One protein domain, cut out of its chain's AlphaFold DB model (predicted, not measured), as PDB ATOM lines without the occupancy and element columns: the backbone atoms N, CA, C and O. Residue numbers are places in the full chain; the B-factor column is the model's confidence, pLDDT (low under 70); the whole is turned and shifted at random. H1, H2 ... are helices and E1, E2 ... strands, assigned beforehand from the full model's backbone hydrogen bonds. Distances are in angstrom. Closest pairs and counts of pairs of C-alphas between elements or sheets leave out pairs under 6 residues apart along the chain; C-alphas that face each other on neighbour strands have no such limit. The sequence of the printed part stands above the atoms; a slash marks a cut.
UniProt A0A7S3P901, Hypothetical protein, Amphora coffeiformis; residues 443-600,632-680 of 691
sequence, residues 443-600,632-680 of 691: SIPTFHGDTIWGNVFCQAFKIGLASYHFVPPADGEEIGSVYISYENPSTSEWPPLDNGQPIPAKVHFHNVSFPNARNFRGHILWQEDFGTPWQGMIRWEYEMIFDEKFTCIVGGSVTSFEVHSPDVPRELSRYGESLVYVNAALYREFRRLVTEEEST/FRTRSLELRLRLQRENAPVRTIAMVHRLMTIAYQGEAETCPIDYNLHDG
ATOM      1  N   SER A 443     297.587 236.729 250.363       76.94
ATOM      2  CA  SER A 443     296.561 236.870 249.335       76.94
ATOM      3  C   SER A 443     295.193 236.747 249.983       76.94
ATOM      4  O   SER A 443     294.888 235.720 250.598       76.94
ATOM      5  N   ILE A 444     294.370 237.787 249.854       88.81
ATOM      6  CA  ILE A 444     293.051 237.788 250.479       88.81
ATOM      7  C   ILE A 444     292.262 236.590 249.923       88.81
ATOM      8  O   ILE A 444     292.228 236.448 248.698       88.81
ATOM      9  N   PRO A 445     291.645 235.738 250.768       93.81
ATOM     10  CA  PRO A 445     291.047 234.495 250.301       93.81
ATOM     11  C   PRO A 445     290.085 234.695 249.136       93.81
ATOM     12  O   PRO A 445     289.231 235.588 249.149       93.81
ATOM     13  N   THR A 446     290.236 233.825 248.146       95.06
ATOM     14  CA  THR A 446     289.373 233.725 246.973       95.06
ATOM     15  C   THR A 446     288.355 232.607 247.183       95.06
ATOM     16  O   THR A 446     288.583 231.684 247.963       95.06
ATOM     17  N   PHE A 447     287.189 232.730 246.548       97.50
ATOM     18  CA  PHE A 447     286.123 231.737 246.647       97.50
ATOM     19  C   PHE A 447     286.213 230.771 245.466       97.50
ATOM     20  O   PHE A 447     286.098 231.207 244.321       97.50
ATOM     21  N   HIS A 448     286.371 229.478 245.748       97.69
ATOM     22  CA  HIS A 448     286.391 228.412 244.744       97.69
ATOM     23  C   HIS A 448     285.228 227.462 245.027       97.69
ATOM     24  O   HIS A 448     285.263 226.684 245.979       97.69
ATOM     25  N   GLY A 449     284.149 227.584 244.252       97.00
ATOM     26  CA  GLY A 449     282.886 226.866 244.488       97.00
ATOM     27  C   GLY A 449     282.824 225.449 243.904       97.00
ATOM     28  O   GLY A 449     281.777 224.809 243.973       97.00
ATOM     29  N   ASP A 450     283.909 224.987 243.288       97.81
ATOM     30  CA  ASP A 450     284.047 223.738 242.530       97.81
ATOM     31  C   ASP A 450     285.214 222.854 243.013       97.81
ATOM     32  O   ASP A 450     285.261 221.664 242.701       97.81
ATOM     33  N   THR A 451     286.120 223.402 243.824       97.38
ATOM     34  CA  THR A 451     287.269 222.706 244.418       97.38
ATOM     35  C   THR A 451     287.502 223.185 245.847       97.38
ATOM     36  O   THR A 451     287.230 224.335 246.173       97.38
ATOM     37  N   ILE A 452     288.039 222.324 246.716       97.75
ATOM     38  CA  ILE A 452     288.440 222.737 248.067       97.75
ATOM     39  C   ILE A 452     289.688 223.635 248.048       97.75
ATOM     40  O   ILE A 452     289.848 224.498 248.910       97.75
ATOM     41  N   TRP A 453     290.560 223.449 247.057       97.62
ATOM     42  CA  TRP A 453     291.843 224.137 246.950       97.62
ATOM     43  C   TRP A 453     291.667 225.635 246.670       97.62
ATOM     44  O   TRP A 453     290.820 226.040 245.882       97.62
ATOM     45  N   GLY A 454     292.472 226.464 247.332       96.19
ATOM     46  CA  GLY A 454     292.369 227.925 247.337       96.19
ATOM     47  C   GLY A 454     291.414 228.492 248.397       96.19
ATOM     48  O   GLY A 454     291.496 229.682 248.699       96.19
ATOM     49  N   ASN A 455     290.541 227.674 249.000       98.00
ATOM     50  CA  ASN A 455     289.597 228.145 250.013       98.00
ATOM     51  C   ASN A 455     290.211 228.233 251.419       98.00
ATOM     52  O   ASN A 455     291.073 227.447 251.824       98.00
ATOM     53  N   VAL A 456     289.668 229.167 252.206       98.06
ATOM     54  CA  VAL A 456     289.956 229.336 253.635       98.06
ATOM     55  C   VAL A 456     288.644 229.303 254.407       98.06
ATOM     56  O   VAL A 456     287.719 230.050 254.091       98.06
ATOM     57  N   PHE A 457     288.562 228.473 255.444       98.44
ATOM     58  CA  PHE A 457     287.376 228.331 256.286       98.44
ATOM     59  C   PHE A 457     287.651 228.888 257.678       98.44
ATOM     60  O   PHE A 457     288.546 228.422 258.379       98.44
ATOM     61  N   CYS A 458     286.864 229.871 258.108       97.94
ATOM     62  CA  CYS A 458     287.004 230.523 259.407       97.94
ATOM     63  C   CYS A 458     285.797 230.266 260.316       97.94
ATOM     64  O   CYS A 458     284.648 230.280 259.864       97.94
ATOM     65  N   GLN A 459     286.060 230.112 261.613       95.94
ATOM     66  CA  GLN A 459     285.046 230.242 262.659       95.94
ATOM     67  C   GLN A 459     284.952 231.695 263.139       95.94
ATOM     68  O   GLN A 459     285.875 232.489 262.949       95.94
ATOM     69  N   ALA A 460     283.816 232.057 263.743       95.38
ATOM     70  CA  ALA A 460     283.552 233.391 264.307       95.38
ATOM     71  C   ALA A 460     283.844 234.584 263.360       95.38
ATOM     72  O   ALA A 460     284.059 235.700 263.827       95.38
ATOM     73  N   PHE A 461     283.842 234.347 262.040       96.50
ATOM     74  CA  PHE A 461     284.231 235.305 260.997       96.50
ATOM     75  C   PHE A 461     285.662 235.872 261.144       96.50
ATOM     76  O   PHE A 461     285.918 236.985 260.700       96.50
ATOM     77  N   LYS A 462     286.601 235.125 261.744       96.12
ATOM     78  CA  LYS A 462     287.995 235.553 261.961       96.12
ATOM     79  C   LYS A 462     288.998 234.613 261.299       96.12
ATOM     80  O   LYS A 462     289.072 233.436 261.659       96.12
ATOM     81  N   ILE A 463     289.810 235.123 260.375       96.75
ATOM     82  CA  ILE A 463     290.948 234.353 259.848       96.75
ATOM     83  C   ILE A 463     292.054 234.318 260.904       96.75
ATOM     84  O   ILE A 463     292.268 235.296 261.617       96.75
ATOM     85  N   GLY A 464     292.715 233.168 261.031       96.06
ATOM     86  CA  GLY A 464     293.741 232.900 262.032       96.06
ATOM     87  C   GLY A 464     293.194 232.544 263.414       96.06
ATOM     88  O   GLY A 464     293.974 232.370 264.340       96.06
ATOM     89  N   LEU A 465     291.874 232.445 263.601       96.56
ATOM     90  CA  LEU A 465     291.279 231.959 264.849       96.56
ATOM     91  C   LEU A 465     290.926 230.473 264.703       96.56
ATOM     92  O   LEU A 465     289.752 230.112 264.665       96.56
ATOM     93  N   ALA A 466     291.949 229.624 264.558       97.38
ATOM     94  CA  ALA A 466     291.832 228.222 264.137       97.38
ATOM     95  C   ALA A 466     291.190 228.039 262.745       97.38
ATOM     96  O   ALA A 466     290.460 227.081 262.505       97.38
ATOM     97  N   SER A 467     291.437 228.960 261.809       98.00
ATOM     98  CA  SER A 467     290.925 228.847 260.434       98.00
ATOM     99  C   SER A 467     291.675 227.773 259.640       98.00
ATOM    100  O   SER A 467     292.905 227.750 259.696       98.00
ATOM    101  N   TYR A 468     290.972 226.962 258.851       98.56
ATOM    102  CA  TYR A 468     291.569 225.969 257.950       98.56
ATOM    103  C   TYR A 468     291.925 226.594 256.600       98.56
ATOM    104  O   TYR A 468     291.119 227.334 256.035       98.56
ATOM    105  N   HIS A 469     293.104 226.267 256.078       98.00
ATOM    106  CA  HIS A 469     293.623 226.739 254.795       98.00
ATOM    107  C   HIS A 469     293.950 225.543 253.904       98.00
ATOM    108  O   HIS A 469     294.671 224.641 254.331       98.00
ATOM    109  N   PHE A 470     293.445 225.556 252.671       97.88
ATOM    110  CA  PHE A 470     293.684 224.520 251.665       97.88
ATOM    111  C   PHE A 470     294.468 225.130 250.503       97.88
ATOM    112  O   PHE A 470     293.884 225.614 249.538       97.88
ATOM    113  N   VAL A 471     295.798 225.161 250.594       96.94
ATOM    114  CA  VAL A 471     296.652 225.726 249.536       96.94
ATOM    115  C   VAL A 471     296.694 224.747 248.359       96.94
ATOM    116  O   VAL A 471     296.909 223.562 248.606       96.94
ATOM    117  N   PRO A 472     296.494 225.184 247.099       96.56
ATOM    118  CA  PRO A 472     296.645 224.311 245.935       96.56
ATOM    119  C   PRO A 472     298.027 223.629 245.881       96.56
ATOM    120  O   PRO A 472     298.995 224.210 246.379       96.56
ATOM    121  N   PRO A 473     298.143 222.426 245.288       95.94
ATOM    122  CA  PRO A 473     299.439 221.781 245.072       95.94
ATOM    123  C   PRO A 473     300.371 222.655 244.231       95.94
ATOM    124  O   PRO A 473     299.925 223.319 243.291       95.94
ATOM    125  N   ALA A 474     301.665 222.635 244.559       94.94
ATOM    126  CA  ALA A 474     302.687 223.216 243.699       94.94
ATOM    127  C   ALA A 474     302.874 222.372 242.423       94.94
ATOM    128  O   ALA A 474     302.448 221.216 242.354       94.94
ATOM    129  N   ASP A 475     303.538 222.935 241.408       94.06
ATOM    130  CA  ASP A 475     303.814 222.240 240.146       94.06
ATOM    131  C   ASP A 475     304.576 220.920 240.383       94.06
ATOM    132  O   ASP A 475     305.778 220.910 240.650       94.06
ATOM    133  N   GLY A 476     303.868 219.792 240.251       91.56
ATOM    134  CA  GLY A 476     304.404 218.439 240.439       91.56
ATOM    135  C   GLY A 476     303.998 217.734 241.740       91.56
ATOM    136  O   GLY A 476     304.343 216.564 241.901       91.56
ATOM    137  N   GLU A 477     303.255 218.384 242.638       95.06
ATOM    138  CA  GLU A 477     302.673 217.751 243.830       95.06
ATOM    139  C   GLU A 477     301.263 217.198 243.545       95.06
ATOM    140  O   GLU A 477     300.473 217.812 242.829       95.06
ATOM    141  N   GLU A 478     300.911 216.040 244.118       92.94
ATOM    142  CA  GLU A 478     299.561 215.459 243.968       92.94
ATOM    143  C   GLU A 478     298.529 216.072 244.931       92.94
ATOM    144  O   GLU A 478     297.333 216.101 244.639       92.94
ATOM    145  N   ILE A 479     298.981 216.539 246.099       93.69
ATOM    146  CA  ILE A 479     298.146 217.048 247.191       93.69
ATOM    147  C   ILE A 479     298.769 218.350 247.687       93.69
ATOM    148  O   ILE A 479     299.956 218.384 248.000       93.69
ATOM    149  N   GLY A 480     297.969 219.414 247.762       94.69
ATOM    150  CA  GLY A 480     298.426 220.710 248.248       94.69
ATOM    151  C   GLY A 480     298.525 220.806 249.769       94.69
ATOM    152  O   GLY A 480     298.011 219.964 250.511       94.69
ATOM    153  N   SER A 481     299.194 221.854 250.249       96.56
ATOM    154  CA  SER A 481     299.425 222.042 251.682       96.56
ATOM    155  C   SER A 481     298.128 222.391 252.417       96.56
ATOM    156  O   SER A 481     297.476 223.394 252.117       96.56
ATOM    157  N   VAL A 482     297.777 221.591 253.425       98.25
ATOM    158  CA  VAL A 482     296.645 221.861 254.322       98.25
ATOM    159  C   VAL A 482     297.172 222.180 255.715       98.25
ATOM    160  O   VAL A 482     297.989 221.437 256.265       98.25
ATOM    161  N   TYR A 483     296.695 223.274 256.308       98.38
ATOM    162  CA  TYR A 483     297.049 223.670 257.672       98.38
ATOM    163  C   TYR A 483     295.898 224.374 258.391       98.38
ATOM    164  O   TYR A 483     294.970 224.903 257.776       98.38
ATOM    165  N   ILE A 484     295.973 224.397 259.719       98.31
ATOM    166  CA  ILE A 484     295.170 225.269 260.570       98.31
ATOM    167  C   ILE A 484     296.028 226.465 261.005       98.31
ATOM    168  O   ILE A 484     297.205 226.313 261.333       98.31
ATOM    169  N   SER A 485     295.459 227.670 260.957       97.31
ATOM    170  CA  SER A 485     296.131 228.912 261.356       97.31
ATOM    171  C   SER A 485     295.570 229.443 262.670       97.31
ATOM    172  O   SER A 485     294.351 229.578 262.839       97.31
ATOM    173  N   TYR A 486     296.495 229.783 263.560       97.19
ATOM    174  CA  TYR A 486     296.289 230.412 264.857       97.19
ATOM    175  C   TYR A 486     296.881 231.842 264.898       97.19
ATOM    176  O   TYR A 486     297.140 232.378 265.971       97.19
ATOM    177  N   GLU A 487     297.094 232.473 263.735       95.75
ATOM    178  CA  GLU A 487     297.716 233.804 263.566       95.75
ATOM    179  C   GLU A 487     296.876 235.000 264.072       95.75
ATOM    180  O   GLU A 487     297.377 236.126 264.115       95.75
ATOM    181  N   ASN A 488     295.600 234.810 264.427       95.19
ATOM    182  CA  ASN A 488     294.747 235.900 264.910       95.19
ATOM    183  C   ASN A 488     295.124 236.278 266.349       95.19
ATOM    184  O   ASN A 488     295.164 235.386 267.190       95.19
ATOM    185  N   PRO A 489     295.264 237.569 266.707       93.75
ATOM    186  CA  PRO A 489     295.652 237.977 268.061       93.75
ATOM    187  C   PRO A 489     294.795 237.391 269.197       93.75
ATOM    188  O   PRO A 489     295.291 237.220 270.310       93.75
ATOM    189  N   SER A 490     293.526 237.044 268.941       94.25
ATOM    190  CA  SER A 490     292.655 236.391 269.929       94.25
ATOM    191  C   SER A 490     293.093 234.972 270.337       94.25
ATOM    192  O   SER A 490     292.604 234.480 271.348       94.25
ATOM    193  N   THR A 491     294.010 234.310 269.621       95.56
ATOM    194  CA  THR A 491     294.586 233.019 270.058       95.56
ATOM    195  C   THR A 491     295.602 233.176 271.189       95.56
ATOM    196  O   THR A 491     295.869 232.215 271.902       95.56
ATOM    197  N   SER A 492     296.123 234.387 271.426       93.94
ATOM    198  CA  SER A 492     297.021 234.668 272.560       93.94
ATOM    199  C   SER A 492     296.338 234.556 273.934       93.94
ATOM    200  O   SER A 492     297.015 234.474 274.957       93.94
ATOM    201  N   GLU A 493     295.002 234.524 273.958       95.44
ATOM    202  CA  GLU A 493     294.193 234.269 275.156       95.44
ATOM    203  C   GLU A 493     294.041 232.762 275.450       95.44
ATOM    204  O   GLU A 493     293.527 232.388 276.504       95.44
ATOM    205  N   TRP A 494     294.459 231.886 274.529       96.56
ATOM    206  CA  TRP A 494     294.325 230.435 274.669       96.56
ATOM    207  C   TRP A 494     295.479 229.841 275.487       96.56
ATOM    208  O   TRP A 494     296.567 230.422 275.543       96.56
ATOM    209  N   PRO A 495     295.282 228.670 276.126       97.75
ATOM    210  CA  PRO A 495     296.354 228.007 276.853       97.75
ATOM    211  C   PRO A 495     297.566 227.718 275.950       97.75
ATOM    212  O   PRO A 495     297.369 227.253 274.822       97.75
ATOM    213  N   PRO A 496     298.801 227.956 276.430       98.19
ATOM    214  CA  PRO A 496     300.014 227.563 275.717       98.19
ATOM    215  C   PRO A 496     300.088 226.039 275.544       98.19
ATOM    216  O   PRO A 496     299.310 225.291 276.142       98.19
ATOM    217  N   LEU A 497     301.062 225.578 274.759       98.44
ATOM    218  CA  LEU A 497     301.478 224.176 274.761       98.44
ATOM    219  C   LEU A 497     301.937 223.761 276.173       98.44
ATOM    220  O   LEU A 497     302.329 224.608 276.979       98.44
ATOM    221  N   ASP A 498     301.935 222.462 276.478       98.50
ATOM    222  CA  ASP A 498     302.153 221.981 277.855       98.50
ATOM    223  C   ASP A 498     303.568 222.284 278.398       98.50
ATOM    224  O   ASP A 498     303.772 222.370 279.609       98.50
ATOM    225  N   ASN A 499     304.542 222.525 277.513       98.12
ATOM    226  CA  ASN A 499     305.886 223.008 277.854       98.12
ATOM    227  C   ASN A 499     305.966 224.534 278.128       98.12
ATOM    228  O   ASN A 499     307.044 225.049 278.439       98.12
ATOM    229  N   GLY A 500     304.852 225.264 278.012       98.19
ATOM    230  CA  GLY A 500     304.742 226.712 278.204       98.19
ATOM    231  C   GLY A 500     305.033 227.573 276.968       98.19
ATOM    232  O   GLY A 500     304.994 228.800 277.080       98.19
ATOM    233  N   GLN A 501     305.324 226.981 275.806       98.00
ATOM    234  CA  GLN A 501     305.470 227.716 274.543       98.00
ATOM    235  C   GLN A 501     304.107 228.198 274.014       98.00
ATOM    236  O   GLN A 501     303.095 227.528 274.230       98.00
ATOM    237  N   PRO A 502     304.041 229.349 273.316       97.31
ATOM    238  CA  PRO A 502     302.806 229.792 272.671       97.31
ATOM    239  C   PRO A 502     302.340 228.778 271.619       97.31
ATOM    240  O   PRO A 502     303.147 228.023 271.073       97.31
ATOM    241  N   ILE A 503     301.044 228.794 271.303       97.81
ATOM    242  CA  ILE A 503     300.510 228.000 270.195       97.81
ATOM    243  C   ILE A 503     301.211 228.394 268.874       97.81
ATOM    244  O   ILE A 503     301.372 229.591 268.612       97.81
ATOM    245  N   PRO A 504     301.654 227.433 268.040       97.62
ATOM    246  CA  PRO A 504     302.295 227.737 266.766       97.62
ATOM    247  C   PRO A 504     301.341 228.483 265.830       97.62
ATOM    248  O   PRO A 504     300.168 228.137 265.728       97.62
ATOM    249  N   ALA A 505     301.848 229.480 265.102       96.75
ATOM    250  CA  ALA A 505     301.037 230.308 264.206       96.75
ATOM    251  C   ALA A 505     300.330 229.494 263.102       96.75
ATOM    252  O   ALA A 505     299.188 229.784 262.748       96.75
ATOM    253  N   LYS A 506     300.986 228.449 262.586       97.69
ATOM    254  CA  LYS A 506     300.426 227.490 261.625       97.69
ATOM    255  C   LYS A 506     300.778 226.079 262.063       97.69
ATOM    256  O   LYS A 506     301.899 225.833 262.502       97.69
ATOM    257  N   VAL A 507     299.826 225.165 261.919       98.25
ATOM    258  CA  VAL A 507     300.000 223.744 262.222       98.25
ATOM    259  C   VAL A 507     299.499 222.941 261.028       98.25
ATOM    260  O   VAL A 507     298.333 223.048 260.646       98.25
ATOM    261  N   HIS A 508     300.401 222.196 260.393       98.38
ATOM    262  CA  HIS A 508     300.102 221.430 259.185       98.38
ATOM    263  C   HIS A 508     299.378 220.123 259.511       98.38
ATOM    264  O   HIS A 508     299.527 219.567 260.598       98.38
ATOM    265  N   PHE A 509     298.585 219.637 258.556       98.62
ATOM    266  CA  PHE A 509     297.947 218.332 258.667       98.62
ATOM    267  C   PHE A 509     298.823 217.229 258.066       98.62
ATOM    268  O   PHE A 509     299.300 217.332 256.937       98.62
ATOM    269  N   HIS A 510     298.946 216.134 258.805       98.19
ATOM    270  CA  HIS A 510     299.551 214.871 258.389       98.19
ATOM    271  C   HIS A 510     298.487 213.883 257.914       98.19
ATOM    272  O   HIS A 510     297.310 214.024 258.248       98.19
ATOM    273  N   ASN A 511     298.895 212.848 257.172       97.75
ATOM    274  CA  ASN A 511     297.999 211.801 256.653       97.75
ATOM    275  C   ASN A 511     296.764 212.363 255.917       97.75
ATOM    276  O   ASN A 511     295.659 211.821 256.017       97.75
ATOM    277  N   VAL A 512     296.955 213.475 255.199       98.19
ATOM    278  CA  VAL A 512     295.897 214.147 254.441       98.19
ATOM    279  C   VAL A 512     295.322 213.189 253.405       98.19
ATOM    280  O   VAL A 512     296.043 212.631 252.580       98.19
ATOM    281  N   SER A 513     294.006 213.008 253.436       97.56
ATOM    282  CA  SER A 513     293.288 212.193 252.461       97.56
ATOM    283  C   SER A 513     291.914 212.774 252.154       97.56
ATOM    284  O   SER A 513     291.262 213.389 253.000       97.56
ATOM    285  N   PHE A 514     291.465 212.539 250.922       97.25
ATOM    286  CA  PHE A 514     290.169 212.980 250.422       97.25
ATOM    287  C   PHE A 514     289.350 211.772 249.946       97.25
ATOM    288  O   PHE A 514     289.399 211.435 248.763       97.25
ATOM    289  N   PRO A 515     288.598 211.085 250.835       97.50
ATOM    290  CA  PRO A 515     287.755 209.945 250.449       97.50
ATOM    291  C   PRO A 515     286.736 210.273 249.344       97.50
ATOM    292  O   PRO A 515     286.282 209.385 248.629       97.50
ATOM    293  N   ASN A 516     286.368 211.548 249.218       97.06
ATOM    294  CA  ASN A 516     285.760 212.152 248.037       97.06
ATOM    295  C   ASN A 516     286.058 213.667 248.055       97.06
ATOM    296  O   ASN A 516     286.566 214.177 249.051       97.06
ATOM    297  N   ALA A 517     285.694 214.399 246.997       96.56
ATOM    298  CA  ALA A 517     285.988 215.833 246.857       96.56
ATOM    299  C   ALA A 517     285.496 216.728 248.020       96.56
ATOM    300  O   ALA A 517     286.049 217.803 248.230       96.56
ATOM    301  N   ARG A 518     284.473 216.303 248.775       97.88
ATOM    302  CA  ARG A 518     283.870 217.059 249.890       97.88
ATOM    303  C   ARG A 518     284.201 216.504 251.274       97.88
ATOM    304  O   ARG A 518     283.728 217.059 252.260       97.88
ATOM    305  N   ASN A 519     284.980 215.430 251.370       98.38
ATOM    306  CA  ASN A 519     285.391 214.862 252.650       98.38
ATOM    307  C   ASN A 519     286.902 215.018 252.787       98.38
ATOM    308  O   ASN A 519     287.645 214.397 252.036       98.38
ATOM    309  N   PHE A 520     287.347 215.802 253.764       98.56
ATOM    310  CA  PHE A 520     288.750 215.879 254.168       98.56
ATOM    311  C   PHE A 520     288.974 215.037 255.421       98.56
ATOM    312  O   PHE A 520     288.163 215.076 256.352       98.56
ATOM    313  N   ARG A 521     290.101 214.330 255.467       98.56
ATOM    314  CA  ARG A 521     290.654 213.742 256.687       98.56
ATOM    315  C   ARG A 521     292.120 214.124 256.827       98.56
ATOM    316  O   ARG A 521     292.844 214.136 255.835       98.56
ATOM    317  N   GLY A 522     292.553 214.404 258.052       98.44
ATOM    318  CA  GLY A 522     293.938 214.760 258.361       98.44
ATOM    319  C   GLY A 522     294.195 214.792 259.864       98.44
ATOM    320  O   GLY A 522     293.263 214.896 260.662       98.44
ATOM    321  N   HIS A 523     295.453 214.649 260.267       98.56
ATOM    322  CA  HIS A 523     295.871 214.562 261.666       98.56
ATOM    323  C   HIS A 523     296.758 215.758 262.035       98.56
ATOM    324  O   HIS A 523     297.536 216.216 261.209       98.56
ATOM    325  N   ILE A 524     296.702 216.220 263.281       98.56
ATOM    326  CA  ILE A 524     297.697 217.123 263.873       98.56
ATOM    327  C   ILE A 524     298.482 216.322 264.911       98.56
ATOM    328  O   ILE A 524     297.871 215.702 265.785       98.56
ATOM    329  N   LEU A 525     299.813 216.322 264.825       98.44
ATOM    330  CA  LEU A 525     300.692 215.466 265.624       98.44
ATOM    331  C   LEU A 525     301.469 216.299 266.656       98.44
ATOM    332  O   LEU A 525     302.693 216.341 266.628       98.44
ATOM    333  N   TRP A 526     300.757 216.959 267.582       98.38
ATOM    334  CA  TRP A 526     301.320 217.910 268.562       98.38
ATOM    335  C   TRP A 526     302.655 217.466 269.182       98.38
ATOM    336  O   TRP A 526     303.640 218.205 269.150       98.38
ATOM    337  N   GLN A 527     302.697 216.237 269.700       98.12
ATOM    338  CA  GLN A 527     303.873 215.684 270.376       98.12
ATOM    339  C   GLN A 527     305.053 215.395 269.427       98.12
ATOM    340  O   GLN A 527     306.200 215.407 269.877       98.12
ATOM    341  N   GLU A 528     304.789 215.126 268.151       98.12
ATOM    342  CA  GLU A 528     305.802 214.831 267.130       98.12
ATOM    343  C   GLU A 528     306.340 216.126 266.506       98.12
ATOM    344  O   GLU A 528     307.550 216.343 266.497       98.12
ATOM    345  N   ASP A 529     305.441 217.023 266.094       98.12
ATOM    346  CA  ASP A 529     305.761 218.287 265.418       98.12
ATOM    347  C   ASP A 529     306.436 219.313 266.343       98.12
ATOM    348  O   ASP A 529     307.345 220.034 265.928       98.12
ATOM    349  N   PHE A 530     305.994 219.395 267.605       98.00
ATOM    350  CA  PHE A 530     306.413 220.447 268.546       98.00
ATOM    351  C   PHE A 530     307.119 219.907 269.797       98.00
ATOM    352  O   PHE A 530     307.499 220.674 270.681       98.00
ATOM    353  N   GLY A 531     307.300 218.585 269.903       98.19
ATOM    354  CA  GLY A 531     307.970 217.950 271.043       98.19
ATOM    355  C   GLY A 531     307.194 218.017 272.367       98.19
ATOM    356  O   GLY A 531     307.732 217.634 273.407       98.19
ATOM    357  N   THR A 532     305.938 218.469 272.354       98.44
ATOM    358  CA  THR A 532     305.075 218.627 273.535       98.44
ATOM    359  C   THR A 532     303.608 218.374 273.170       98.44
ATOM    360  O   THR A 532     303.207 218.695 272.052       98.44
ATOM    361  N   PRO A 533     302.764 217.863 274.081       98.38
ATOM    362  CA  PRO A 533     301.321 217.863 273.880       98.38
ATOM    363  C   PRO A 533     300.748 219.288 273.995       98.38
ATOM    364  O   PRO A 533     301.415 220.209 274.490       98.38
ATOM    365  N   TRP A 534     299.489 219.446 273.582       98.31
ATOM    366  CA  TRP A 534     298.668 220.617 273.899       98.31
ATOM    367  C   TRP A 534     297.449 220.183 274.713       98.31
ATOM    368  O   TRP A 534     296.666 219.347 274.264       98.31
ATOM    369  N   GLN A 535     297.293 220.724 275.923       97.69
ATOM    370  CA  GLN A 535     296.225 220.366 276.863       97.69
ATOM    371  C   GLN A 535     296.196 218.858 277.196       97.69
ATOM    372  O   GLN A 535     295.129 218.258 277.319       97.69
ATOM    373  N   GLY A 536     297.366 218.217 277.301       98.00
ATOM    374  CA  GLY A 536     297.507 216.770 277.505       98.00
ATOM    375  C   GLY A 536     297.217 215.902 276.271       98.00
ATOM    376  O   GLY A 536     297.287 214.672 276.363       98.00
ATOM    377  N   MET A 537     296.916 216.508 275.117       98.44
ATOM    378  CA  MET A 537     296.614 215.811 273.863       98.44
ATOM    379  C   MET A 537     297.862 215.717 272.981       98.44
ATOM    380  O   MET A 537     298.442 216.733 272.598       98.44
ATOM    381  N   ILE A 538     298.265 214.495 272.627       98.50
ATOM    382  CA  ILE A 538     299.441 214.236 271.775       98.50
ATOM    383  C   ILE A 538     299.129 214.335 270.282       98.50
ATOM    384  O   ILE A 538     300.024 214.608 269.484       98.50
ATOM    385  N   ARG A 539     297.870 214.083 269.909       98.44
ATOM    386  CA  ARG A 539     297.402 213.986 268.527       98.44
ATOM    387  C   ARG A 539     295.924 214.324 268.442       98.44
ATOM    388  O   ARG A 539     295.144 213.848 269.268       98.44
ATOM    389  N   TRP A 540     295.543 215.060 267.405       98.62
ATOM    390  CA  TRP A 540     294.154 215.242 266.989       98.62
ATOM    391  C   TRP A 540     293.937 214.643 265.595       98.62
ATOM    392  O   TRP A 540     294.801 214.744 264.730       98.62
ATOM    393  N   GLU A 541     292.783 214.028 265.367       98.69
ATOM    394  CA  GLU A 541     292.321 213.510 264.080       98.69
ATOM    395  C   GLU A 541     291.058 214.265 263.668       98.69
ATOM    396  O   GLU A 541     290.157 214.486 264.478       98.69
ATOM    397  N   TYR A 542     291.001 214.668 262.404       98.75
ATOM    398  CA  TYR A 542     289.931 215.484 261.853       98.75
ATOM    399  C   TYR A 542     289.220 214.750 260.726       98.75
ATOM    400  O   TYR A 542     289.863 214.213 259.823       98.75
ATOM    401  N   GLU A 543     287.892 214.823 260.727       98.62
ATOM    402  CA  GLU A 543     287.050 214.574 259.561       98.62
ATOM    403  C   GLU A 543     286.188 215.816 259.316       98.62
ATOM    404  O   GLU A 543     285.442 216.240 260.197       98.62
ATOM    405  N   MET A 544     286.284 216.407 258.124       98.69
ATOM    406  CA  MET A 544     285.489 217.569 257.714       98.69
ATOM    407  C   MET A 544     284.656 217.206 256.488       98.69
ATOM    408  O   MET A 544     285.182 216.656 255.519       98.69
ATOM    409  N   ILE A 545     283.367 217.544 256.517       98.62
ATOM    410  CA  ILE A 545     282.435 217.363 255.402       98.62
ATOM    411  C   ILE A 545     281.989 218.747 254.932       98.62
ATOM    412  O   ILE A 545     281.379 219.496 255.699       98.62
ATOM    413  N   PHE A 546     282.292 219.085 253.683       98.69
ATOM    414  CA  PHE A 546     281.952 220.360 253.047       98.69
ATOM    415  C   PHE A 546     280.624 220.273 252.287       98.69
ATOM    416  O   PHE A 546     280.220 219.198 251.830       98.69
ATOM    417  N   ASP A 547     279.945 221.408 252.125       98.44
ATOM    418  CA  ASP A 547     278.824 221.494 251.190       98.44
ATOM    419  C   ASP A 547     279.298 221.430 249.724       98.44
ATOM    420  O   ASP A 547     280.469 221.640 249.416       98.44
ATOM    421  N   GLU A 548     278.374 221.175 248.797       98.00
ATOM    422  CA  GLU A 548     278.625 221.036 247.353       98.00
ATOM    423  C   GLU A 548     279.369 222.229 246.732       98.00
ATOM    424  O   GLU A 548     280.036 222.068 245.715       98.00
ATOM    425  N   LYS A 549     279.246 223.419 247.332       98.12
ATOM    426  CA  LYS A 549     279.836 224.670 246.843       98.12
ATOM    427  C   LYS A 549     280.938 225.230 247.745       98.12
ATOM    428  O   LYS A 549     281.267 226.404 247.606       98.12
ATOM    429  N   PHE A 550     281.476 224.440 248.681       98.44
ATOM    430  CA  PHE A 550     282.560 224.854 249.588       98.44
ATOM    431  C   PHE A 550     282.302 226.205 250.301       98.44
ATOM    432  O   PHE A 550     283.220 226.970 250.598       98.44
ATOM    433  N   THR A 551     281.036 226.510 250.597       98.44
ATOM    434  CA  THR A 551     280.601 227.705 251.335       98.44
ATOM    435  C   THR A 551     280.749 227.538 252.850       98.44
ATOM    436  O   THR A 551     280.958 228.530 253.556       98.44
ATOM    437  N   CYS A 552     280.676 226.310 253.371       98.56
ATOM    438  CA  CYS A 552     280.804 225.996 254.793       98.56
ATOM    439  C   CYS A 552     281.185 224.526 255.057       98.56
ATOM    440  O   CYS A 552     281.176 223.677 254.167       98.56
ATOM    441  N   ILE A 553     281.508 224.224 256.319       98.62
ATOM    442  CA  ILE A 553     281.618 222.841 256.807       98.62
ATOM    443  C   ILE A 553     280.250 222.437 257.367       98.62
ATOM    444  O   ILE A 553     279.738 223.074 258.294       98.62
ATOM    445  N   VAL A 554     279.648 221.396 256.791       98.44
ATOM    446  CA  VAL A 554     278.303 220.907 257.135       98.44
ATOM    447  C   VAL A 554     278.314 219.770 258.153       98.44
ATOM    448  O   VAL A 554     277.301 219.556 258.809       98.44
ATOM    449  N   GLY A 555     279.435 219.068 258.334       98.12
ATOM    450  CA  GLY A 555     279.529 217.973 259.301       98.12
ATOM    451  C   GLY A 555     280.937 217.408 259.473       98.12
ATOM    452  O   GLY A 555     281.908 217.953 258.950       98.12
ATOM    453  N   GLY A 556     281.027 216.311 260.227       98.25
ATOM    454  CA  GLY A 556     282.282 215.682 260.652       98.25
ATOM    455  C   GLY A 556     282.619 215.957 262.124       98.25
ATOM    456  O   GLY A 556     281.816 216.541 262.862       98.25
ATOM    457  N   SER A 557     283.805 215.539 262.559       98.31
ATOM    458  CA  SER A 557     284.240 215.591 263.958       98.31
ATOM    459  C   SER A 557     285.739 215.854 264.113       98.31
ATOM    460  O   SER A 557     286.536 215.671 263.192       98.31
ATOM    461  N   VAL A 558     286.108 216.280 265.321       98.56
ATOM    462  CA  VAL A 558     287.486 216.358 265.803       98.56
ATOM    463  C   VAL A 558     287.626 215.373 266.958       98.56
ATOM    464  O   VAL A 558     286.896 215.466 267.946       98.56
ATOM    465  N   THR A 559     288.567 214.447 266.832       98.50
ATOM    466  CA  THR A 559     288.879 213.410 267.817       98.50
ATOM    467  C   THR A 559     290.278 213.656 268.366       98.50
ATOM    468  O   THR A 559     291.185 214.008 267.620       98.50
ATOM    469  N   SER A 560     290.484 213.476 269.663       98.31
ATOM    470  CA  SER A 560     291.749 213.720 270.344       98.31
ATOM    471  C   SER A 560     292.251 212.472 271.071       98.31
ATOM    472  O   SER A 560     291.469 211.623 271.500       98.31
ATOM    473  N   PHE A 561     293.571 212.369 271.207       98.50
ATOM    474  CA  PHE A 561     294.262 211.263 271.866       98.50
ATOM    475  C   PHE A 561     295.189 211.826 272.947       98.50
ATOM    476  O   PHE A 561     296.000 212.716 272.680       98.50
ATOM    477  N   GLU A 562     295.047 211.322 274.173       98.12
ATOM    478  CA  GLU A 562     295.746 211.820 275.366       98.12
ATOM    479  C   GLU A 562     297.070 211.091 275.607       98.12
ATOM    480  O   GLU A 562     297.182 209.898 275.326       98.12
ATOM    481  N   VAL A 563     298.040 211.767 276.239       97.44
ATOM    482  CA  VAL A 563     299.323 211.165 276.678       97.44
ATOM    483  C   VAL A 563     299.112 209.862 277.465       97.44
ATOM    484  O   VAL A 563     299.867 208.906 277.312       97.44
ATOM    485  N   HIS A 564     298.090 209.818 278.326       97.12
ATOM    486  CA  HIS A 564     297.818 208.684 279.216       97.12
ATOM    487  C   HIS A 564     296.942 207.585 278.595       97.12
ATOM    488  O   HIS A 564     296.801 206.515 279.186       97.12
ATOM    489  N   SER A 565     296.353 207.831 277.424       96.88
ATOM    490  CA  SER A 565     295.528 206.859 276.703       96.88
ATOM    491  C   SER A 565     295.652 207.081 275.188       96.88
ATOM    492  O   SER A 565     294.680 207.502 274.552       96.88
ATOM    493  N   PRO A 566     296.842 206.830 274.603       96.31
ATOM    494  CA  PRO A 566     297.163 207.195 273.219       96.31
ATOM    495  C   PRO A 566     296.332 206.435 272.177       96.31
ATOM    496  O   PRO A 566     296.152 206.925 271.066       96.31
ATOM    497  N   ASP A 567     295.786 205.275 272.553       97.31
ATOM    498  CA  ASP A 567     294.952 204.418 271.703       97.31
ATOM    499  C   ASP A 567     293.439 204.624 271.916       97.31
ATOM    500  O   ASP A 567     292.629 203.998 271.235       97.31
ATOM    501  N   VAL A 568     293.034 205.473 272.872       97.81
ATOM    502  CA  VAL A 568     291.618 205.703 273.209       97.81
ATOM    503  C   VAL A 568     291.161 207.040 272.616       97.81
ATOM    504  O   VAL A 568     291.471 208.085 273.194       97.81
ATOM    505  N   PRO A 569     290.419 207.040 271.493       97.94
ATOM    506  CA  PRO A 569     289.888 208.266 270.910       97.94
ATOM    507  C   PRO A 569     288.871 208.924 271.848       97.94
ATOM    508  O   PRO A 569     287.953 208.266 272.343       97.94
ATOM    509  N   ARG A 570     288.992 210.239 272.043       97.88
ATOM    510  CA  ARG A 570     287.975 211.073 272.695       97.88
ATOM    511  C   ARG A 570     287.446 212.101 271.713       97.88
ATOM    512  O   ARG A 570     288.215 212.804 271.072       97.88
ATOM    513  N   GLU A 571     286.133 212.196 271.579       97.88
ATOM    514  CA  GLU A 571     285.525 213.224 270.741       97.88
ATOM    515  C   GLU A 571     285.677 214.598 271.405       97.88
ATOM    516  O   GLU A 571     285.189 214.817 272.513       97.88
ATOM    517  N   LEU A 572     286.367 215.516 270.726       97.25
ATOM    518  CA  LEU A 572     286.631 216.872 271.203       97.25
ATOM    519  C   LEU A 572     285.553 217.855 270.727       97.25
ATOM    520  O   LEU A 572     285.216 218.808 271.429       97.25
ATOM    521  N   SER A 573     285.036 217.671 269.506       97.56
ATOM    522  CA  SER A 573     284.019 218.549 268.913       97.56
ATOM    523  C   SER A 573     283.373 217.980 267.648       97.56
ATOM    524  O   SER A 573     283.935 217.113 266.980       97.56
ATOM    525  N   ARG A 574     282.210 218.537 267.280       98.06
ATOM    526  CA  ARG A 574     281.471 218.229 266.045       98.06
ATOM    527  C   ARG A 574     281.214 219.487 265.224       98.06
ATOM    528  O   ARG A 574     280.853 220.535 265.771       98.06
ATOM    529  N   TYR A 575     281.359 219.374 263.906       98.19
ATOM    530  CA  TYR A 575     281.046 220.470 262.991       98.19
ATOM    531  C   TYR A 575     279.533 220.679 262.861       98.19
ATOM    532  O   TYR A 575     278.745 219.739 262.873       98.19
ATOM    533  N   GLY A 576     279.132 221.946 262.786       91.94
ATOM    534  CA  GLY A 576     277.751 222.422 262.804       91.94
ATOM    535  C   GLY A 576     277.061 222.399 264.179       91.94
ATOM    536  O   GLY A 576     276.087 223.129 264.371       91.94
ATOM    537  N   GLU A 577     277.593 221.651 265.150       93.31
ATOM    538  CA  GLU A 577     277.152 221.664 266.550       93.31
ATOM    539  C   GLU A 577     277.979 222.654 267.386       93.31
ATOM    540  O   GLU A 577     277.575 223.811 267.553       93.31
ATOM    541  N   SER A 578     279.148 222.230 267.889       95.62
ATOM    542  CA  SER A 578     280.060 223.077 268.667       95.62
ATOM    543  C   SER A 578     280.845 224.029 267.762       95.62
ATOM    544  O   SER A 578     280.945 225.221 268.069       95.62
ATOM    545  N   LEU A 579     281.316 223.529 266.616       97.06
ATOM    546  CA  LEU A 579     282.182 224.234 265.670       97.06
ATOM    547  C   LEU A 579     281.428 224.655 264.404       97.06
ATOM    548  O   LEU A 579     280.953 223.806 263.660       97.06
ATOM    549  N   VAL A 580     281.369 225.953 264.097       97.75
ATOM    550  CA  VAL A 580     280.747 226.455 262.855       97.75
ATOM    551  C   VAL A 580     281.772 227.206 262.024       97.75
ATOM    552  O   VAL A 580     282.288 228.236 262.452       97.75
ATOM    553  N   TYR A 581     282.019 226.691 260.820       98.50
ATOM    554  CA  TYR A 581     283.005 227.208 259.879       98.50
ATOM    555  C   TYR A 581     282.344 227.611 258.565       98.50
ATOM    556  O   TYR A 581     281.555 226.857 257.992       98.50
ATOM    557  N   VAL A 582     282.697 228.800 258.087       98.38
ATOM    558  CA  VAL A 582     282.240 229.374 256.816       98.38
ATOM    559  C   VAL A 582     283.441 229.797 255.984       98.38
ATOM    560  O   VAL A 582     284.491 230.138 256.530       98.38
ATOM    561  N   ASN A 583     283.288 229.793 254.666       98.44
ATOM    562  CA  ASN A 583     284.330 230.235 253.754       98.44
ATOM    563  C   ASN A 583     284.581 231.753 253.906       98.44
ATOM    564  O   ASN A 583     283.659 232.567 253.834       98.44
ATOM    565  N   ALA A 584     285.838 232.139 254.130       97.56
ATOM    566  CA  ALA A 584     286.258 233.509 254.427       97.56
ATOM    567  C   ALA A 584     286.160 234.466 253.218       97.56
ATOM    568  O   ALA A 584     286.176 235.691 253.383       97.56
ATOM    569  N   ALA A 585     286.028 233.928 252.004       97.25
ATOM    570  CA  ALA A 585     285.776 234.698 250.790       97.25
ATOM    571  C   ALA A 585     284.273 234.945 250.535       97.25
ATOM    572  O   ALA A 585     283.911 235.831 249.759       97.25
ATOM    573  N   LEU A 586     283.381 234.214 251.216       96.88
ATOM    574  CA  LEU A 586     281.957 234.119 250.866       96.88
ATOM    575  C   LEU A 586     281.198 235.455 250.922       96.88
ATOM    576  O   LEU A 586     280.313 235.698 250.107       96.88
ATOM    577  N   TYR A 587     281.563 236.361 251.836       96.31
ATOM    578  CA  TYR A 587     280.985 237.712 251.862       96.31
ATOM    579  C   TYR A 587     281.265 238.483 250.563       96.31
ATOM    580  O   TYR A 587     280.382 239.167 250.050       96.31
ATOM    581  N   ARG A 588     282.489 238.377 250.028       94.94
ATOM    582  CA  ARG A 588     282.894 239.067 248.794       94.94
ATOM    583  C   ARG A 588     282.163 238.493 247.593       94.94
ATOM    584  O   ARG A 588     281.701 239.261 246.758       94.94
ATOM    585  N   GLU A 589     281.999 237.175 247.561       96.69
ATOM    586  CA  GLU A 589     281.219 236.502 246.528       96.69
ATOM    587  C   GLU A 589     279.751 236.953 246.550       96.69
ATOM    588  O   GLU A 589     279.218 237.360 245.521       96.69
ATOM    589  N   PHE A 590     279.116 237.020 247.727       96.44
ATOM    590  CA  PHE A 590     277.767 237.582 247.832       96.44
ATOM    591  C   PHE A 590     277.694 239.061 247.412       96.44
ATOM    592  O   PHE A 590     276.705 239.445 246.797       96.44
ATOM    593  N   ARG A 591     278.719 239.894 247.675       94.44
ATOM    594  CA  ARG A 591     278.764 241.281 247.160       94.44
ATOM    595  C   ARG A 591     278.884 241.320 245.633       94.44
ATOM    596  O   ARG A 591     278.115 242.037 245.001       94.44
ATOM    597  N   ARG A 592     279.790 240.530 245.043       95.00
ATOM    598  CA  ARG A 592     279.972 240.414 243.582       95.00
ATOM    599  C   ARG A 592     278.653 240.051 242.897       95.00
ATOM    600  O   ARG A 592     278.224 240.735 241.971       95.00
ATOM    601  N   LEU A 593     277.976 239.036 243.429       93.19
ATOM    602  CA  LEU A 593     276.692 238.544 242.938       93.19
ATOM    603  C   LEU A 593     275.537 239.558 243.051       93.19
ATOM    604  O   LEU A 593     274.546 239.385 242.345       93.19
ATOM    605  N   VAL A 594     275.634 240.586 243.906       91.62
ATOM    606  CA  VAL A 594     274.683 241.719 243.958       91.62
ATOM    607  C   VAL A 594     275.032 242.761 242.894       91.62
ATOM    608  O   VAL A 594     274.179 243.144 242.098       91.62
ATOM    609  N   THR A 595     276.298 243.176 242.814       91.94
ATOM    610  CA  THR A 595     276.744 244.219 241.873       91.94
ATOM    611  C   THR A 595     276.600 243.805 240.401       91.94
ATOM    612  O   THR A 595     276.308 244.641 239.543       91.94
ATOM    613  N   GLU A 596     276.743 242.517 240.079       92.94
ATOM    614  CA  GLU A 596     276.490 241.999 238.725       92.94
ATOM    615  C   GLU A 596     275.001 242.048 238.339       92.94
ATOM    616  O   GLU A 596     274.669 242.327 237.184       92.94
ATOM    617  N   GLU A 597     274.091 241.852 239.300       88.50
ATOM    618  CA  GLU A 597     272.645 241.982 239.080       88.50
ATOM    619  C   GLU A 597     272.232 243.439 238.841       88.50
ATOM    620  O   GLU A 597     271.443 243.707 237.930       88.50
ATOM    621  N   GLU A 598     272.798 244.372 239.612       89.00
ATOM    622  CA  GLU A 598     272.617 245.821 239.441       89.00
ATOM    623  C   GLU A 598     273.130 246.287 238.068       89.00
ATOM    624  O   GLU A 598     272.433 246.996 237.339       89.00
ATOM    625  N   SER A 599     274.317 245.818 237.670       90.56
ATOM    626  CA  SER A 599     274.933 246.145 236.375       90.56
ATOM    627  C   SER A 599     274.121 245.608 235.191       90.56
ATOM    628  O   SER A 599     273.967 246.286 234.175       90.56
ATOM    629  N   THR A 600     273.560 244.402 235.318       89.12
ATOM    630  CA  THR A 600     272.741 243.781 234.262       89.12
ATOM    631  C   THR A 600     271.390 244.485 234.099       89.12
ATOM    632  O   THR A 600     270.897 244.615 232.979       89.12
ATOM    633  N   PHE A 632     266.702 238.789 246.462       91.44
ATOM    634  CA  PHE A 632     267.312 238.427 247.747       91.44
ATOM    635  C   PHE A 632     266.579 237.257 248.413       91.44
ATOM    636  O   PHE A 632     267.219 236.291 248.832       91.44
ATOM    637  N   ARG A 633     265.240 237.315 248.491       91.56
ATOM    638  CA  ARG A 633     264.413 236.240 249.067       91.56
ATOM    639  C   ARG A 633     264.608 234.917 248.334       91.56
ATOM    640  O   ARG A 633     264.801 233.900 248.998       91.56
ATOM    641  N   THR A 634     264.610 234.951 247.003       93.88
ATOM    642  CA  THR A 634     264.795 233.778 246.138       93.88
ATOM    643  C   THR A 634     266.149 233.123 246.395       93.88
ATOM    644  O   THR A 634     266.195 231.978 246.840       93.88
ATOM    645  N   ARG A 635     267.257 233.867 246.269       93.38
ATOM    646  CA  ARG A 635     268.609 233.337 246.532       93.38
ATOM    647  C   ARG A 635     268.808 232.896 247.988       93.38
ATOM    648  O   ARG A 635     269.467 231.891 248.248       93.38
ATOM    649  N   SER A 636     268.212 233.606 248.953       94.88
ATOM    650  CA  SER A 636     268.216 233.214 250.372       94.88
ATOM    651  C   SER A 636     267.509 231.875 250.581       94.88
ATOM    652  O   SER A 636     267.968 231.048 251.374       94.88
ATOM    653  N   LEU A 637     266.382 231.658 249.899       94.81
ATOM    654  CA  LEU A 637     265.628 230.413 249.954       94.81
ATOM    655  C   LEU A 637     266.398 229.274 249.277       94.81
ATOM    656  O   LEU A 637     266.568 228.229 249.896       94.81
ATOM    657  N   GLU A 638     266.939 229.485 248.077       96.31
ATOM    658  CA  GLU A 638     267.767 228.506 247.355       96.31
ATOM    659  C   GLU A 638     268.975 228.044 248.182       96.31
ATOM    660  O   GLU A 638     269.205 226.842 248.337       96.31
ATOM    661  N   LEU A 639     269.713 228.990 248.773       96.50
ATOM    662  CA  LEU A 639     270.858 228.718 249.640       96.50
ATOM    663  C   LEU A 639     270.459 227.894 250.870       96.50
ATOM    664  O   LEU A 639     271.127 226.910 251.194       96.50
ATOM    665  N   ARG A 640     269.355 228.259 251.535       96.44
ATOM    666  CA  ARG A 640     268.835 227.519 252.696       96.44
ATOM    667  C   ARG A 640     268.373 226.115 252.312       96.44
ATOM    668  O   ARG A 640     268.809 225.161 252.948       96.44
ATOM    669  N   LEU A 641     267.576 225.970 251.251       97.19
ATOM    670  CA  LEU A 641     267.082 224.677 250.760       97.19
ATOM    671  C   LEU A 641     268.216 223.765 250.276       97.19
ATOM    672  O   LEU A 641     268.138 222.547 250.428       97.19
ATOM    673  N   ARG A 642     269.284 224.321 249.692       97.81
ATOM    674  CA  ARG A 642     270.492 223.560 249.349       97.81
ATOM    675  C   ARG A 642     271.179 223.040 250.610       97.81
ATOM    676  O   ARG A 642     271.302 221.831 250.761       97.81
ATOM    677  N   LEU A 643     271.531 223.921 251.547       97.81
ATOM    678  CA  LEU A 643     272.207 223.521 252.783       97.81
ATOM    679  C   LEU A 643     271.360 222.551 253.636       97.81
ATOM    680  O   LEU A 643     271.907 221.615 254.210       97.81
ATOM    681  N   GLN A 644     270.030 222.701 253.659       97.31
ATOM    682  CA  GLN A 644     269.114 221.747 254.301       97.31
ATOM    683  C   GLN A 644     269.147 220.360 253.642       97.31
ATOM    684  O   GLN A 644     269.236 219.363 254.355       97.31
ATOM    685  N   ARG A 645     269.129 220.270 252.301       97.94
ATOM    686  CA  ARG A 645     269.279 218.986 251.578       97.94
ATOM    687  C   ARG A 645     270.626 218.312 251.837       97.94
ATOM    688  O   ARG A 645     270.723 217.093 251.769       97.94
ATOM    689  N   GLU A 646     271.650 219.099 252.147       97.69
ATOM    690  CA  GLU A 646     272.985 218.622 252.520       97.69
ATOM    691  C   GLU A 646     273.130 218.323 254.026       97.69
ATOM    692  O   GLU A 646     274.226 218.026 254.491       97.69
ATOM    693  N   ASN A 647     272.025 218.351 254.784       97.62
ATOM    694  CA  ASN A 647     271.958 218.137 256.236       97.62
ATOM    695  C   ASN A 647     272.806 219.119 257.067       97.62
ATOM    696  O   ASN A 647     273.170 218.812 258.202       97.62
ATOM    697  N   ALA A 648     273.096 220.313 256.540       97.75
ATOM    698  CA  ALA A 648     273.823 221.339 257.276       97.75
ATOM    699  C   ALA A 648     273.042 221.758 258.540       97.75
ATOM    700  O   ALA A 648     271.873 222.149 258.438       97.75
ATOM    701  N   PRO A 649     273.660 221.745 259.736       96.94
ATOM    702  CA  PRO A 649     272.976 222.144 260.957       96.94
ATOM    703  C   PRO A 649     272.465 223.586 260.916       96.94
ATOM    704  O   PRO A 649     273.103 224.488 260.365       96.94
ATOM    705  N   VAL A 650     271.323 223.822 261.568       95.31
ATOM    706  CA  VAL A 650     270.608 225.116 261.578       95.31
ATOM    707  C   VAL A 650     271.525 226.286 261.964       95.31
ATOM    708  O   VAL A 650     271.404 227.378 261.409       95.31
ATOM    709  N   ARG A 651     272.490 226.057 262.868       94.69
ATOM    710  CA  ARG A 651     273.492 227.052 263.289       94.69
ATOM    711  C   ARG A 651     274.421 227.468 262.136       94.69
ATOM    712  O   ARG A 651     274.661 228.662 261.963       94.69
ATOM    713  N   THR A 652     274.884 226.517 261.323       97.19
ATOM    714  CA  THR A 652     275.687 226.772 260.115       97.19
ATOM    715  C   THR A 652     274.878 227.537 259.071       97.19
ATOM    716  O   THR A 652     275.339 228.567 258.577       97.19
ATOM    717  N   ILE A 653     273.640 227.104 258.803       97.38
ATOM    718  CA  ILE A 653     272.736 227.781 257.858       97.38
ATOM    719  C   ILE A 653     272.500 229.238 258.277       97.38
ATOM    720  O   ILE A 653     272.612 230.145 257.452       97.38
ATOM    721  N   ALA A 654     272.240 229.488 259.563       95.88
ATOM    722  CA  ALA A 654     272.039 230.835 260.090       95.88
ATOM    723  C   ALA A 654     273.284 231.733 259.947       95.88
ATOM    724  O   ALA A 654     273.144 232.927 259.679       95.88
ATOM    725  N   MET A 655     274.500 231.189 260.090       96.50
ATOM    726  CA  MET A 655     275.744 231.951 259.897       96.50
ATOM    727  C   MET A 655     276.014 232.285 258.429       96.50
ATOM    728  O   MET A 655     276.333 233.435 258.124       96.50
ATOM    729  N   VAL A 656     275.811 231.333 257.516       97.19
ATOM    730  CA  VAL A 656     275.932 231.573 256.070       97.19
ATOM    731  C   VAL A 656     274.879 232.588 255.594       97.19
ATOM    732  O   VAL A 656     275.217 233.571 254.933       97.19
ATOM    733  N   HIS A 657     273.619 232.438 256.018       96.06
ATOM    734  CA  HIS A 657     272.544 233.388 255.711       96.06
ATOM    735  C   HIS A 657     272.809 234.793 256.280       96.06
ATOM    736  O   HIS A 657     272.501 235.801 255.640       96.06
ATOM    737  N   ARG A 658     273.404 234.892 257.477       94.94
ATOM    738  CA  ARG A 658     273.795 236.178 258.070       94.94
ATOM    739  C   ARG A 658     274.839 236.900 257.216       94.94
ATOM    740  O   ARG A 658     274.680 238.098 257.000       94.94
ATOM    741  N   LEU A 659     275.860 236.202 256.711       95.69
ATOM    742  CA  LEU A 659     276.834 236.802 255.788       95.69
ATOM    743  C   LEU A 659     276.166 237.304 254.507       95.69
ATOM    744  O   LEU A 659     276.445 238.425 254.087       95.69
ATOM    745  N   MET A 660     275.250 236.516 253.935       95.88
ATOM    746  CA  MET A 660     274.476 236.923 252.760       95.88
ATOM    747  C   MET A 660     273.650 238.184 253.038       95.88
ATOM    748  O   MET A 660     273.680 239.120 252.251       95.88
ATOM    749  N   THR A 661     272.971 238.253 254.186       94.00
ATOM    750  CA  THR A 661     272.147 239.415 254.560       94.00
ATOM    751  C   THR A 661     273.002 240.681 254.697       94.00
ATOM    752  O   THR A 661     272.670 241.699 254.098       94.00
ATOM    753  N   ILE A 662     274.147 240.611 255.392       93.19
ATOM    754  CA  ILE A 662     275.076 241.751 255.532       93.19
ATOM    755  C   ILE A 662     275.645 242.166 254.163       93.19
ATOM    756  O   ILE A 662     275.858 243.353 253.913       93.19
ATOM    757  N   ALA A 663     275.896 241.207 253.264       93.19
ATOM    758  CA  ALA A 663     276.382 241.505 251.921       93.19
ATOM    759  C   ALA A 663     275.329 242.223 251.059       93.19
ATOM    760  O   ALA A 663     275.653 243.191 250.368       93.19
ATOM    761  N   TYR A 664     274.073 241.784 251.142       91.88
ATOM    762  CA  TYR A 664     272.955 242.393 250.427       91.88
ATOM    763  C   TYR A 664     272.623 243.789 250.956       91.88
ATOM    764  O   TYR A 664     272.568 244.725 250.168       91.88
ATOM    765  N   GLN A 665     272.478 243.967 252.275       89.38
ATOM    766  CA  GLN A 665     272.118 245.265 252.866       89.38
ATOM    767  C   GLN A 665     273.068 246.401 252.460       89.38
ATOM    768  O   GLN A 665     272.651 247.551 252.392       89.38
ATOM    769  N   GLY A 666     274.352 246.109 252.227       81.81
ATOM    770  CA  GLY A 666     275.343 247.098 251.790       81.81
ATOM    771  C   GLY A 666     275.707 248.180 252.815       81.81
ATOM    772  O   GLY A 666     276.695 248.874 252.611       81.81
ATOM    773  N   GLU A 667     274.979 248.251 253.934       64.94
ATOM    774  CA  GLU A 667     275.194 249.126 255.096       64.94
ATOM    775  C   GLU A 667     276.579 248.959 255.747       64.94
ATOM    776  O   GLU A 667     277.061 249.848 256.450       64.94
ATOM    777  N   ALA A 668     277.233 247.815 255.540       65.25
ATOM    778  CA  ALA A 668     278.554 247.546 256.083       65.25
ATOM    779  C   ALA A 668     279.653 248.194 255.220       65.25
ATOM    780  O   ALA A 668     280.090 247.612 254.225       65.25
ATOM    781  N   GLU A 669     280.161 249.356 255.656       74.44
ATOM    782  CA  GLU A 669     281.387 249.984 255.113       74.44
ATOM    783  C   GLU A 669     282.606 249.035 255.152       74.44
ATOM    784  O   GLU A 669     283.545 249.182 254.372       74.44
ATOM    785  N   THR A 670     282.596 248.059 256.063       85.06
ATOM    786  CA  THR A 670     283.678 247.096 256.302       85.06
ATOM    787  C   THR A 670     283.183 245.663 256.160       85.06
ATOM    788  O   THR A 670     282.118 245.319 256.679       85.06
ATOM    789  N   CYS A 671     283.985 244.788 255.549       89.00
ATOM    790  CA  CYS A 671     283.685 243.358 255.511       89.00
ATOM    791  C   CYS A 671     283.527 242.791 256.942       89.00
ATOM    792  O   CYS A 671     284.369 243.081 257.792       89.00
ATOM    793  N   PRO A 672     282.495 241.971 257.229       92.38
ATOM    794  CA  PRO A 672     282.324 241.334 258.536       92.38
ATOM    795  C   PRO A 672     283.342 240.215 258.806       92.38
ATOM    796  O   PRO A 672     283.420 239.753 259.943       92.38
ATOM    797  N   ILE A 673     284.084 239.765 257.785       92.88
ATOM    798  CA  ILE A 673     285.215 238.850 257.949       92.88
ATOM    799  C   ILE A 673     286.432 239.666 258.389       92.88
ATOM    800  O   ILE A 673     286.889 240.571 257.688       92.88
ATOM    801  N   ASP A 674     286.962 239.324 259.555       92.06
ATOM    802  CA  ASP A 674     288.181 239.888 260.103       92.06
ATOM    803  C   ASP A 674     289.398 239.240 259.425       92.06
ATOM    804  O   ASP A 674     289.792 238.111 259.738       92.06
ATOM    805  N   TYR A 675     289.964 239.972 258.463       87.25
ATOM    806  CA  TYR A 675     291.208 239.638 257.767       87.25
ATOM    807  C   TYR A 675     292.463 240.119 258.519       87.25
ATOM    808  O   TYR A 675     293.540 240.062 257.932       87.25
ATOM    809  N   ASN A 676     292.365 240.598 259.773       78.06
ATOM    810  CA  ASN A 676     293.535 240.978 260.581       78.06
ATOM    811  C   ASN A 676     294.312 239.731 261.053       78.06
ATOM    812  O   ASN A 676     294.423 239.442 262.247       78.06
ATOM    813  N   LEU A 677     294.892 239.014 260.093       66.69
ATOM    814  CA  LEU A 677     296.195 238.404 260.289       66.69
ATOM    815  C   LEU A 677     297.145 239.519 260.734       66.69
ATOM    816  O   LEU A 677     297.005 240.663 260.288       66.69
ATOM    817  N   HIS A 678     298.094 239.213 261.614       61.22
ATOM    818  CA  HIS A 678     299.180 240.153 261.837       61.22
ATOM    819  C   HIS A 678     299.870 240.395 260.488       61.22
ATOM    820  O   HIS A 678     300.511 239.491 259.953       61.22
ATOM    821  N   ASP A 679     299.764 241.625 259.969       53.72
ATOM    822  CA  ASP A 679     300.859 242.207 259.204       53.72
ATOM    823  C   ASP A 679     302.063 242.073 260.135       53.72
ATOM    824  O   ASP A 679     302.183 242.806 261.124       53.72
ATOM    825  N   GLY A 680     302.884 241.053 259.890       52.78
ATOM    826  CA  GLY A 680     304.189 240.983 260.497       52.78
ATOM    827  C   GLY A 680     304.900 242.247 260.059       52.78
ATOM    828  O   GLY A 680     305.255 242.383 258.890       52.78
TER     829      GLY A 680
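Overview. This is residues 443 to 600 and 632 to 680 of the 691 residues of the protein "Hypothetical protein" of Amphora coffeiformis (UniProt A0A7S3P901). Two sheets of five strands make a sandwich, only partly face to face and with their strands crossed: a small sheet of short strands covers part of one face of a larger, twisted one. At one end H5 packs on E10 and pairs with H4 as a helical hairpin, while H3 crosses H5 steeply and reaches out to the tip at Thr 600. The 207 printed residues hold, in order, E1 E2 E3 H1 E4 E5 E6 H2 E7 E8 E9 E10 H3 H4 H5: five named helices and ten named strands, of mixed class. The sheets run E4 E3 E2 E1 E10 and E5 E6 E7 E8 E9, both all antiparallel. The whole is compact, with a radius of gyration of the C-alphas of 17.8 A, yet elongated, spanning 60 by 38 by 38 A.

Along the chain. Start at Ser 443 and pass residues 443 to 455, which hold no named element, to C-alpha 456 at (289.956, 229.336, 253.635), where E1 begins and runs to 459. Next come E2, residues 467 to 470, E3, 482 to 485, the short helix H1, 489 to 493, and E4, 506 to 508. E4 runs on into E5, residues 510 to 516, across a break of 1 residue at 67 degrees; E5 is 17.5 A long. E6, residues 519 to 524, spans 16.8 A, and H2 holds 526 to 529. Find C-alpha 537 at (296.614, 215.811, 273.863): from there E7 runs 25.9 A to residue 546. E8, residues 553 to 562, is 25.8 A long, and E9, residues 565 to 574, spans 21.0 A and bends by 74 degrees at residue 568. After E10, residues 581 to 583, look for H3, 586 to 600, 21.3 A long, then H4, 632 to 645, 19.9 A, and H5, 650 to 665, 22.0 A, ending at C-alpha 665 at (272.118, 245.265, 252.866).

Arrangement. Begin in the first sheet, where E1, E2 and E3 form a meander, each strand the antiparallel neighbour of the one before. In the hairpin E1 and E2, N 457 and O 468 are 2.9 A apart; in the hairpin E2 and E3, N 485 and O 467 are 2.8 A apart. On E1's staggered other pairing, N 458 and O 582 of E10 are 2.9 A apart, and at the other edge N 507 of E4 and O 484 of E3 are 2.9 A apart. In the second sheet E7, E8 and E9 form another meander; N 541 of E7 and O 559 of E8 are within hydrogen-bond range at 2.8 A, and N 560 of E8 and O 570 of E9 are within hydrogen-bond range at 2.8 A. The parts of the two sheets that face each other are 10.9 A centre to centre, with strands at 75 degrees; the closest C-alphas of E8 and E10 are Ile 553 and Tyr 581, 5.5 A apart. H5 only grazes each sheet. H5 touches H4, closest C-alphas Ile 653 and Arg 640, 6.5 A, at a shallow tilt of 20 degrees, opposite ways. With residues 659 to 664 alone it touches H3, closest C-alphas Ala 663 and Arg 591, 5.3 A, at a steep tilt of 42 degrees, the same way. H2 only grazes the second sheet, and H1 is on neither. Every O i to N i+4 pair is within hydrogen-bond range in H4 and H5; H3 has 10 of 11, H1 has 0 of 1 with 1 of 2 O i to N i+3 pairs, and H2 is too short for such a pair.

Size, cuts and confidence. The C-alphas farthest apart are those of His 564 and Thr 600, 62.3 A. Residues 601 to 631 are not printed, and C-alphas 600 and 632 stand 15.5 A apart across this cut. The long links are E2 to E3 and H1 to E4. The mean pLDDT of the printed part is 95.0, with residues 667 to 668 and 677 to 680 under 70.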